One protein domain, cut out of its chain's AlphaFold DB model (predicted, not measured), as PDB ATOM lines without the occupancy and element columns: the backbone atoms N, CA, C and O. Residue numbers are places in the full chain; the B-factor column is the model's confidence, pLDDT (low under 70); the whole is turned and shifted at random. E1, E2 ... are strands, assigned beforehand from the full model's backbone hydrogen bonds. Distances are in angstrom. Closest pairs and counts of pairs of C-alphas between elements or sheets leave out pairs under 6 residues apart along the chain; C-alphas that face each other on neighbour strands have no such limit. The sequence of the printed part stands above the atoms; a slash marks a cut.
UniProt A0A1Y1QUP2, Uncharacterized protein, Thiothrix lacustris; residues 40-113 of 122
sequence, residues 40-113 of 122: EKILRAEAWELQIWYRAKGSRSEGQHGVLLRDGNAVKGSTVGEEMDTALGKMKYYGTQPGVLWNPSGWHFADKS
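Overview. This is residues 40 to 113 of the 122 residues of an uncharacterized protein of Thiothrix lacustris (UniProt A0A1Y1QUP2). One strongly twisted sheet of six strands is folded back on itself into two leaves that face each other, E1 E2 E3 with the two longest strands E2 and E3 in one leaf and the pair E5 E4 in the other, with E6 as the hinge. The 74 printed residues hold no named helix and the strands E1 to E6 in chain order; the sheet's order is E1 E2 E3 E6 E5 E4, mixed. E1 E2 E3 and E4 E5 E6 are meanders, each strand the antiparallel neighbour of the one before. The class is all strand, with 35 of 74 residues in named strands; the whole is compact, radius of gyration of the C-alphas 11.8 A, spanning 33 by 25 by 22 A.

Arrangement. E2, residues 48 to 55, and E3, residues 63 to 70, form an antiparallel hairpin at 161 degrees, with N 51 and O 67 2.9 A apart. E1, residues 41 to 45, is an edge strand in a hairpin with E2, N 43 to O 50 being 2.9 A. E6, residues 105 to 109, is parallel to E3, N 107 to O 66 being 2.8 A. E5, residues 89 to 93, is antiparallel to E6, N 92 to O 108 being 2.7 A. E4, residues 83 to 86, is the other edge strand, antiparallel to E5, N 91 to O 84 being 2.8 A. E3 and E5 are apart.

Along the chain. E1 begins at C-alpha 41 (34.326, 20.543, -34.238). E2 is 23.1 A long, E3 23.5 A, E1 13.7 A, E5 13.3 A, E6 10.9 A and E4 9.8 A. E6 ends at C-alpha 109 (30.080, 30.311, -26.105).

Size, cuts and confidence. The C-alphas farthest apart, of Arg 60 and Asp 71, are 34.3 A apart. The links E3 to E4 and E5 to E6 are long. The printed part has no cut, and no printed residue is under pLDDT 70.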
ATOM      1  N   GLU A  40      31.827  17.403 -35.482       94.56
ATOM      2  CA  GLU A  40      32.566  18.041 -36.567       94.56
ATOM      3  C   GLU A  40      33.582  19.068 -36.066       94.56
ATOM      4  O   GLU A  40      34.554  19.361 -36.764       94.56
ATOM      5  N   LYS A  41      33.370  19.635 -34.874       94.62
ATOM      6  CA  LYS A  41      34.326  20.543 -34.238       94.62
ATOM      7  C   LYS A  41      34.475  20.211 -32.762       94.62
ATOM      8  O   LYS A  41      33.495  20.151 -32.031       94.62
ATOM      9  N   ILE A  42      35.720  20.046 -32.325       96.88
ATOM     10  CA  ILE A  42      36.069  19.752 -30.935       96.88
ATOM     11  C   ILE A  42      37.060  20.812 -30.460       96.88
ATOM     12  O   ILE A  42      38.103  21.019 -31.080       96.88
ATOM     13  N   LEU A  43      36.724  21.496 -29.369       96.81
ATOM     14  CA  LEU A  43      37.582  22.479 -28.711       96.81
ATOM     15  C   LEU A  43      37.968  21.951 -27.333       96.81
ATOM     16  O   LEU A  43      37.096  21.492 -26.600       96.81
ATOM     17  N   ARG A  44      39.254  22.018 -26.976       98.12
ATOM     18  CA  ARG A  44      39.781  21.485 -25.710       98.12
ATOM     19  C   ARG A  44      40.632  22.516 -24.986       98.12
ATOM     20  O   ARG A  44      41.460  23.171 -25.612       98.12
ATOM     21  N   ALA A  45      40.447  22.610 -23.674       97.94
ATOM     22  CA  ALA A  45      41.322  23.346 -22.772       97.94
ATOM     23  C   ALA A  45      41.238  22.721 -21.377       97.94
ATOM     24  O   ALA A  45      40.154  22.627 -20.803       97.94
ATOM     25  N   GLU A  46      42.381  22.303 -20.831       97.12
ATOM     26  CA  GLU A  46      42.453  21.599 -19.543       97.12
ATOM     27  C   GLU A  46      41.500  20.384 -19.498       97.12
ATOM     28  O   GLU A  46      41.535  19.535 -20.387       97.12
ATOM     29  N   ALA A  47      40.646  20.307 -18.474       97.69
ATOM     30  CA  ALA A  47      39.622  19.282 -18.291       97.69
ATOM     31  C   ALA A  47      38.376  19.481 -19.174       97.69
ATOM     32  O   ALA A  47      37.477  18.640 -19.153       97.69
ATOM     33  N   TRP A  48      38.279  20.597 -19.902       98.50
ATOM     34  CA  TRP A  48      37.082  20.985 -20.639       98.50
ATOM     35  C   TRP A  48      37.172  20.624 -22.115       98.50
ATOM     36  O   TRP A  48      38.174  20.881 -22.786       98.50
ATOM     37  N   GLU A  49      36.069  20.098 -22.634       98.56
ATOM     38  CA  GLU A  49      35.891  19.817 -24.050       98.56
ATOM     39  C   GLU A  49      34.515  20.297 -24.511       98.56
ATOM     40  O   GLU A  49      33.503  19.956 -23.907       98.56
ATOM     41  N   LEU A  50      34.466  21.071 -25.592       98.50
ATOM     42  CA  LEU A  50      33.228  21.427 -26.274       98.50
ATOM     43  C   LEU A  50      33.188  20.709 -27.624       98.50
ATOM     44  O   LEU A  50      33.979  21.014 -28.518       98.50
ATOM     45  N   GLN A  51      32.253  19.774 -27.759       98.19
ATOM     46  CA  GLN A  51      31.947  19.072 -29.004       98.19
ATOM     47  C   GLN A  51      30.789  19.778 -29.706       98.19
ATOM     48  O   GLN A  51      29.769  20.046 -29.078       98.19
ATOM     49  N   ILE A  52      30.941  20.100 -30.989       97.25
ATOM     50  CA  ILE A  52      29.964  20.843 -31.786       97.25
ATOM     51  C   ILE A  52      29.612  20.043 -33.033       97.25
ATOM     52  O   ILE A  52      30.496  19.661 -33.802       97.25
ATOM     53  N   TRP A  53      28.309  19.912 -33.254       96.12
ATOM     54  CA  TRP A  53      27.724  19.381 -34.473       96.12
ATOM     55  C   TRP A  53      26.946  20.443 -35.233       96.12
ATOM     56  O   TRP A  53      26.355  21.348 -34.629       96.12
ATOM     57  N   TYR A  54      26.891  20.296 -36.556       94.62
ATOM     58  CA  TYR A  54      26.207  21.239 -37.432       94.62
ATOM     59  C   TYR A  54      24.923  20.639 -38.010       94.62
ATOM     60  O   TYR A  54      24.898  19.541 -38.556       94.62
ATOM     61  N   ARG A  55      23.833  21.403 -37.945       92.31
ATOM     62  CA  ARG A  55      22.578  21.123 -38.658       92.31
ATOM     63  C   ARG A  55      22.564  21.885 -39.965       92.31
ATOM     64  O   ARG A  55      22.975  23.038 -39.972       92.31
ATOM     65  N   ALA A  56      22.016  21.294 -41.029       90.31
ATOM     66  CA  ALA A  56      21.894  21.945 -42.339       90.31
ATOM     67  C   ALA A  56      23.217  22.605 -42.792       90.31
ATOM     68  O   ALA A  56      23.246  23.774 -43.192       90.31
ATOM     69  N   LYS A  57      24.317  21.849 -42.662       90.88
ATOM     70  CA  LYS A  57      25.692  22.305 -42.886       90.88
ATOM     71  C   LYS A  57      25.861  22.964 -44.260       90.88
ATOM     72  O   LYS A  57      25.388  22.438 -45.264       90.88
ATOM     73  N   GLY A  58      26.538  24.110 -44.303       88.62
ATOM     74  CA  GLY A  58      26.806  24.874 -45.526       88.62
ATOM     75  C   GLY A  58      25.621  25.694 -46.050       88.62
ATOM     76  O   GLY A  58      25.738  26.333 -47.092       88.62
ATOM     77  N   SER A  59      24.485  25.703 -45.346       90.69
ATOM     78  CA  SER A  59      23.316  26.503 -45.720       90.69
ATOM     79  C   SER A  59      23.230  27.818 -44.934       90.69
ATOM     80  O   SER A  59      23.805  27.970 -43.858       90.69
ATOM     81  N   ARG A  60      22.416  28.767 -45.419       87.69
ATOM     82  CA  ARG A  60      22.061  29.990 -44.667       87.69
ATOM     83  C   ARG A  60      21.286  29.721 -43.367       87.69
ATOM     84  O   ARG A  60      21.106  30.633 -42.569       87.69
ATOM     85  N   SER A  61      20.771  28.503 -43.206       90.19
ATOM     86  CA  SER A  61      19.986  28.051 -42.055       90.19
ATOM     87  C   SER A  61      20.770  27.050 -41.208       90.19
ATOM     88  O   SER A  61      20.174  26.256 -40.481       90.19
ATOM     89  N   GLU A  62      22.101  27.079 -41.312       93.12
ATOM     90  CA  GLU A  62      22.973  26.232 -40.516       93.12
ATOM     91  C   GLU A  62      22.792  26.528 -39.021       93.12
ATOM     92  O   GLU A  62      22.838  27.677 -38.584       93.12
ATOM     93  N   GLY A  63      22.567  25.475 -38.240       94.88
ATOM     94  CA  GLY A  63      22.463  25.537 -36.785       94.88
ATOM     95  C   GLY A  63      23.565  24.740 -36.114       94.88
ATOM     96  O   GLY A  63      24.220  23.921 -36.751       94.88
ATOM     97  N   GLN A  64      23.755  24.951 -34.812       96.56
ATOM     98  CA  GLN A  64      24.784  24.252 -34.042       96.56
ATOM     99  C   GLN A  64      24.199  23.615 -32.784       96.56
ATOM    100  O   GLN A  64      23.356  24.204 -32.097       96.56
ATOM    101  N   HIS A  65      24.658  22.411 -32.472       97.50
ATOM    102  CA  HIS A  65      24.422  21.767 -31.189       97.50
ATOM    103  C   HIS A  65      25.757  21.524 -30.507       97.50
ATOM    104  O   HIS A  65      26.652  20.965 -31.134       97.50
ATOM    105  N   GLY A  66      25.891  21.958 -29.256       97.62
ATOM    106  CA  GLY A  66      27.113  21.757 -28.493       97.62
ATOM    107  C   GLY A  66      26.906  20.901 -27.250       97.62
ATOM    108  O   GLY A  66      25.954  21.093 -26.492       97.62
ATOM    109  N   VAL A  67      27.830  19.976 -27.015       98.12
ATOM    110  CA  VAL A  67      27.924  19.188 -25.785       98.12
ATOM    111  C   VAL A  67      29.211  19.583 -25.078       98.12
ATOM    112  O   VAL A  67      30.301  19.454 -25.631       98.12
ATOM    113  N   LEU A  68      29.069  20.082 -23.852       98.44
ATOM    114  CA  LEU A  68      30.194  20.405 -22.987       98.44
ATOM    115  C   LEU A  68      30.514  19.191 -22.123       98.44
ATOM    116  O   LEU A  68      29.622  18.629 -21.486       98.44
ATOM    117  N   LEU A  69      31.780  18.807 -22.085       98.56
ATOM    118  CA  LEU A  69      32.297  17.765 -21.219       98.56
ATOM    119  C   LEU A  69      33.318  18.351 -20.252       98.56
ATOM    120  O   LEU A  69      34.071  19.267 -20.592       98.56
ATOM    121  N   ARG A  70      33.360  17.770 -19.057       98.25
ATOM    122  CA  ARG A  70      34.406  17.983 -18.063       98.25
ATOM    123  C   ARG A  70      34.950  16.630 -17.637       98.25
ATOM    124  O   ARG A  70      34.178  15.769 -17.216       98.25
ATOM    125  N   ASP A  71      36.253  16.423 -17.793       97.44
ATOM    126  CA  ASP A  71      36.915  15.146 -17.495       97.44
ATOM    127  C   ASP A  71      36.235  13.959 -18.212       97.44
ATOM    128  O   ASP A  71      36.026  12.889 -17.644       97.44
ATOM    129  N   GLY A  72      35.799  14.181 -19.459       96.69
ATOM    130  CA  GLY A  72      35.083  13.194 -20.278       96.69
ATOM    131  C   GLY A  72      33.602  12.991 -19.933       96.69
ATOM    132  O   GLY A  72      32.922  12.235 -20.624       96.69
ATOM    133  N   ASN A  73      33.068  13.671 -18.916       97.88
ATOM    134  CA  ASN A  73      31.667  13.554 -18.509       97.88
ATOM    135  C   ASN A  73      30.836  14.723 -19.038       97.88
ATOM    136  O   ASN A  73      31.202  15.882 -18.851       97.88
ATOM    137  N   ALA A  74      29.694  14.426 -19.660       97.12
ATOM    138  CA  ALA A  74      28.795  15.450 -20.181       97.12
ATOM    139  C   ALA A  74      28.210  16.315 -19.051       97.12
ATOM    140  O   ALA A  74      27.594  15.814 -18.106       97.12
ATOM    141  N   VAL A  75      28.360  17.630 -19.185       97.62
ATOM    142  CA  VAL A  75      27.813  18.627 -18.267       97.62
ATOM    143  C   VAL A  75      26.397  18.974 -18.710       97.62
ATOM    144  O   VAL A  75      26.170  19.471 -19.814       97.62
ATOM    145  N   LYS A  76      25.414  18.716 -17.846       95.88
ATOM    146  CA  LYS A  76      24.011  19.050 -18.115       95.88
ATOM    147  C   LYS A  76      23.739  20.499 -17.726       95.88
ATOM    148  O   LYS A  76      24.072  20.897 -16.617       95.88
ATOM    149  N   GLY A  77      23.111  21.257 -18.623       94.62
ATOM    150  CA  GLY A  77      22.537  22.555 -18.279       94.62
ATOM    151  C   GLY A  77      21.209  22.381 -17.545       94.62
ATOM    152  O   GLY A  77      20.380  21.556 -17.936       94.62
ATOM    153  N   SER A  78      21.018  23.153 -16.485       93.31
ATOM    154  CA  SER A  78      19.834  23.153 -15.628       93.31
ATOM    155  C   SER A  78      18.722  24.014 -16.219       93.31
ATOM    156  O   SER A  78      17.567  23.593 -16.262       93.31
ATOM    157  N   THR A  79      19.057  25.215 -16.700       96.88
ATOM    158  CA  THR A  79      18.082  26.183 -17.228       96.88
ATOM    159  C   THR A  79      18.614  26.914 -18.454       96.88
ATOM    160  O   THR A  79      19.797  27.230 -18.559       96.88
ATOM    161  N   VAL A  80      17.733  27.194 -19.421       97.75
ATOM    162  CA  VAL A  80      18.108  27.986 -20.602       97.75
ATOM    163  C   VAL A  80      18.599  29.355 -20.149       97.75
ATOM    164  O   VAL A  80      17.908  30.065 -19.425       97.75
ATOM    165  N   GLY A  81      19.784  29.730 -20.615       97.38
ATOM    166  CA  GLY A  81      20.451  30.961 -20.236       97.38
ATOM    167  C   GLY A  81      21.457  30.815 -19.099       97.38
ATOM    168  O   GLY A  81      22.133  31.798 -18.822       97.38
ATOM    169  N   GLU A  82      21.588  29.634 -18.488       98.19
ATOM    170  CA  GLU A  82      22.661  29.337 -17.535       98.19
ATOM    171  C   GLU A  82      24.028  29.617 -18.163       98.19
ATOM    172  O   GLU A  82      24.272  29.235 -19.310       98.19
ATOM    173  N   GLU A  83      24.908  30.280 -17.414       98.38
ATOM    174  CA  GLU A  83      26.265  30.612 -17.841       98.38
ATOM    175  C   GLU A  83      27.297  30.011 -16.886       98.38
ATOM    176  O   GLU A  83      27.063  29.913 -15.681       98.38
ATOM    177  N   MET A  84      28.447  29.614 -17.430       97.94
ATOM    178  CA  MET A  84      29.529  28.978 -16.680       97.94
ATOM    179  C   MET A  84      30.886  29.400 -17.237       97.94
ATOM    180  O   MET A  84      31.120  29.313 -18.442       97.94
ATOM    181  N   ASP A  85      31.795  29.825 -16.364       98.31
ATOM    182  CA  ASP A  85      33.184  30.081 -16.745       98.31
ATOM    183  C   ASP A  85      33.968  28.761 -16.815       98.31
ATOM    184  O   ASP A  85      33.916  27.930 -15.908       98.31
ATOM    185  N   THR A  86      34.690  28.564 -17.919       98.00
ATOM    186  CA  THR A  86      35.503  27.369 -18.193       98.00
ATOM    187  C   THR A  86      36.872  27.774 -18.739       98.00
ATOM    188  O   THR A  86      37.074  28.927 -19.123       98.00
ATOM    189  N   ALA A  87      37.797  26.819 -18.869       97.81
ATOM    190  CA  ALA A  87      39.091  27.064 -19.515       97.81
ATOM    191  C   ALA A  87      38.972  27.392 -21.021       97.81
ATOM    192  O   ALA A  87      39.885  27.966 -21.606       97.81
ATOM    193  N   LEU A  88      37.836  27.066 -21.651       97.50
ATOM    194  CA  LEU A  88      37.519  27.460 -23.029       97.50
ATOM    195  C   LEU A  88      36.974  28.896 -23.116       97.50
ATOM    196  O   LEU A  88      36.843  29.433 -24.211       97.50
ATOM    197  N   GLY A  89      36.634  29.513 -21.982       97.94
ATOM    198  CA  GLY A  89      35.922  30.785 -21.880       97.94
ATOM    199  C   GLY A  89      34.529  30.625 -21.267       97.94
ATOM    200  O   GLY A  89      34.167  29.566 -20.749       97.94
ATOM    201  N   LYS A  90      33.731  31.694 -21.325       98.56
ATOM    202  CA  LYS A  90      32.370  31.695 -20.781       98.56
ATOM    203  C   LYS A  90      31.409  30.937 -21.696       98.56
ATOM    204  O   LYS A  90      31.234  31.299 -22.862       98.56
ATOM    205  N   MET A  91      30.771  29.911 -21.151       98.56
ATOM    206  CA  MET A  91      29.769  29.082 -21.814       98.56
ATOM    207  C   MET A  91      28.360  29.504 -21.404       98.56
ATOM    208  O   MET A  91      28.158  30.018 -20.309       98.56
ATOM    209  N   LYS A  92      27.387  29.252 -22.277       98.62
ATOM    210  CA  LYS A  92      25.960  29.470 -22.071       98.62
ATOM    211  C   LYS A  92      25.164  28.259 -22.536       98.62
ATOM    212  O   LYS A  92      25.430  27.715 -23.610       98.62
ATOM    213  N   TYR A  93      24.164  27.861 -21.761       98.56
ATOM    214  CA  TYR A  93      23.245  26.795 -22.132       98.56
ATOM    215  C   TYR A  93      22.044  27.353 -22.903       98.56
ATOM    216  O   TYR A  93      21.281  28.177 -22.402       98.56
ATOM    217  N   TYR A  94      21.849  26.887 -24.135       97.50
ATOM    218  CA  TYR A  94      20.789  27.328 -25.049       97.50
ATOM    219  C   TYR A  94      19.557  26.408 -25.040       97.50
ATOM    220  O   TYR A  94      18.617  26.638 -25.799       97.50
ATOM    221  N   GLY A  95      19.539  25.388 -24.177       96.69
ATOM    222  CA  GLY A  95      18.483  24.373 -24.135       96.69
ATOM    223  C   GLY A  95      18.752  23.199 -25.071       96.69
ATOM    224  O   GLY A  95      19.531  23.301 -26.015       96.69
ATOM    225  N   THR A  96      18.117  22.058 -24.814       93.19
ATOM    226  CA  THR A  96      18.328  20.827 -25.597       93.19
ATOM    227  C   THR A  96      17.865  20.964 -27.045       93.19
ATOM    228  O   THR A  96      18.518  20.456 -27.955       93.19
ATOM    229  N   GLN A  97      16.759  21.674 -27.258       91.50
ATOM    230  CA  GLN A  97      16.163  21.916 -28.565       91.50
ATOM    231  C   GLN A  97      16.233  23.404 -28.900       91.50
ATOM    232  O   GLN A  97      15.933  24.241 -28.044       91.50
ATOM    233  N   PRO A  98      16.622  23.762 -30.131       92.00
ATOM    234  CA  PRO A  98      16.629  25.154 -30.533       92.00
ATOM    235  C   PRO A  98      15.192  25.629 -30.812       92.00
ATOM    236  O   PRO A  98      14.377  24.884 -31.350       92.00
ATOM    237  N   GLY A  99      14.888  26.896 -30.518       89.81
ATOM    238  CA  GLY A  99      13.584  27.481 -30.879       89.81
ATOM    239  C   GLY A  99      13.357  27.598 -32.396       89.81
ATOM    240  O   GLY A  99      12.222  27.570 -32.853       89.81
ATOM    241  N   VAL A 100      14.438  27.709 -33.176       90.56
ATOM    242  CA  VAL A 100      14.455  27.654 -34.652       90.56
ATOM    243  C   VAL A 100      15.718  26.930 -35.116       90.56
ATOM    244  O   VAL A 100      16.739  27.005 -34.440       90.56
ATOM    245  N   LEU A 101      15.686  26.253 -36.268       87.75
ATOM    246  CA  LEU A 101      16.737  25.307 -36.690       87.75
ATOM    247  C   LEU A 101      18.170  25.869 -36.674       87.75
ATOM    248  O   LEU A 101      19.101  25.151 -36.297       87.75
ATOM    249  N   TRP A 102      18.337  27.142 -37.040       90.31
ATOM    250  CA  TRP A 102      19.633  27.828 -37.108       90.31
ATOM    251  C   TRP A 102      20.112  28.406 -35.769       90.31
ATOM    252  O   TRP A 102      21.257  28.841 -35.661       90.31
ATOM    253  N   ASN A 103      19.278  28.419 -34.724       94.06
ATOM    254  CA  ASN A 103      19.736  28.855 -33.407       94.06
ATOM    255  C   ASN A 103      20.668  27.804 -32.784       94.06
ATOM    256  O   ASN A 103      20.497  26.610 -33.038       94.06
ATOM    257  N   PRO A 104      21.620  28.212 -31.927       95.81
ATOM    258  CA  PRO A 104      22.376  27.280 -31.103       95.81
ATOM    259  C   PRO A 104      21.469  26.480 -30.157       95.81
ATOM    260  O   PRO A 104      20.394  26.930 -29.764       95.81
ATOM    261  N   SER A 105      21.931  25.294 -29.778       97.06
ATOM    262  CA  SER A 105      21.334  24.422 -28.759       97.06
ATOM    263  C   SER A 105      22.447  23.704 -27.998       97.06
ATOM    264  O   SER A 105      23.571  23.624 -28.490       97.06
ATOM    265  N   GLY A 106      22.139  23.167 -26.824       97.56
ATOM    266  CA  GLY A 106      23.125  22.614 -25.908       97.56
ATOM    267  C   GLY A 106      23.986  23.717 -25.288       97.56
ATOM    268  O   GLY A 106      23.506  24.829 -25.063       97.56
ATOM    269  N   TRP A 107      25.244  23.413 -25.000       98.50
ATOM    270  CA  TRP A 107      26.227  24.391 -24.533       98.50
ATOM    271  C   TRP A 107      26.934  25.068 -25.706       98.50
ATOM    272  O   TRP A 107      27.286  24.416 -26.683       98.50
ATOM    273  N   HIS A 108      27.176  26.372 -25.613       98.38
ATOM    274  CA  HIS A 108      28.018  27.103 -26.568       98.38
ATOM    275  C   HIS A 108      28.677  28.308 -25.892       98.38
ATOM    276  O   HIS A 108      28.390  28.585 -24.731       98.38
ATOM    277  N   PHE A 109      29.533  29.047 -26.593       98.38
ATOM    278  CA  PHE A 109      30.080  30.311 -26.105       98.38
ATOM    279  C   PHE A 109      28.960  31.301 -25.776       98.38
ATOM    280  O   PHE A 109      28.046  31.512 -26.573       98.38
ATOM    281  N   ALA A 110      29.063  31.955 -24.620       98.12
ATOM    282  CA  ALA A 110      28.159  33.045 -24.261       98.12
ATOM    283  C   ALA A 110      28.326  34.244 -25.213       98.12
ATOM    284  O   ALA A 110      27.343  34.897 -25.575       98.12
ATOM    285  N   ASP A 111      29.560  34.497 -25.666       97.44
ATOM    286  CA  ASP A 111      29.825  35.455 -26.733       97.44
ATOM    287  C   ASP A 111      29.470  34.858 -28.103       97.44
ATOM    288  O   ASP A 111      30.178  34.016 -28.662       97.44
ATOM    289  N   LYS A 112      28.377  35.366 -28.682       94.75
ATOM    290  CA  LYS A 112      27.891  34.978 -30.011       94.75
ATOM    291  C   LYS A 112      28.908  35.245 -31.121       94.75
ATOM    292  O   LYS A 112      28.833  34.598 -32.162       94.75
ATOM    293  N   SER A 113      29.851  36.170 -30.926       95.31
ATOM    294  CA  SER A 113      30.889  36.471 -31.914       95.31
ATOM    295  C   SER A 113      31.810  35.269 -32.177       95.31
ATOM    296  O   SER A 113      32.350  35.148 -33.280       95.31
TER     297      SER A 113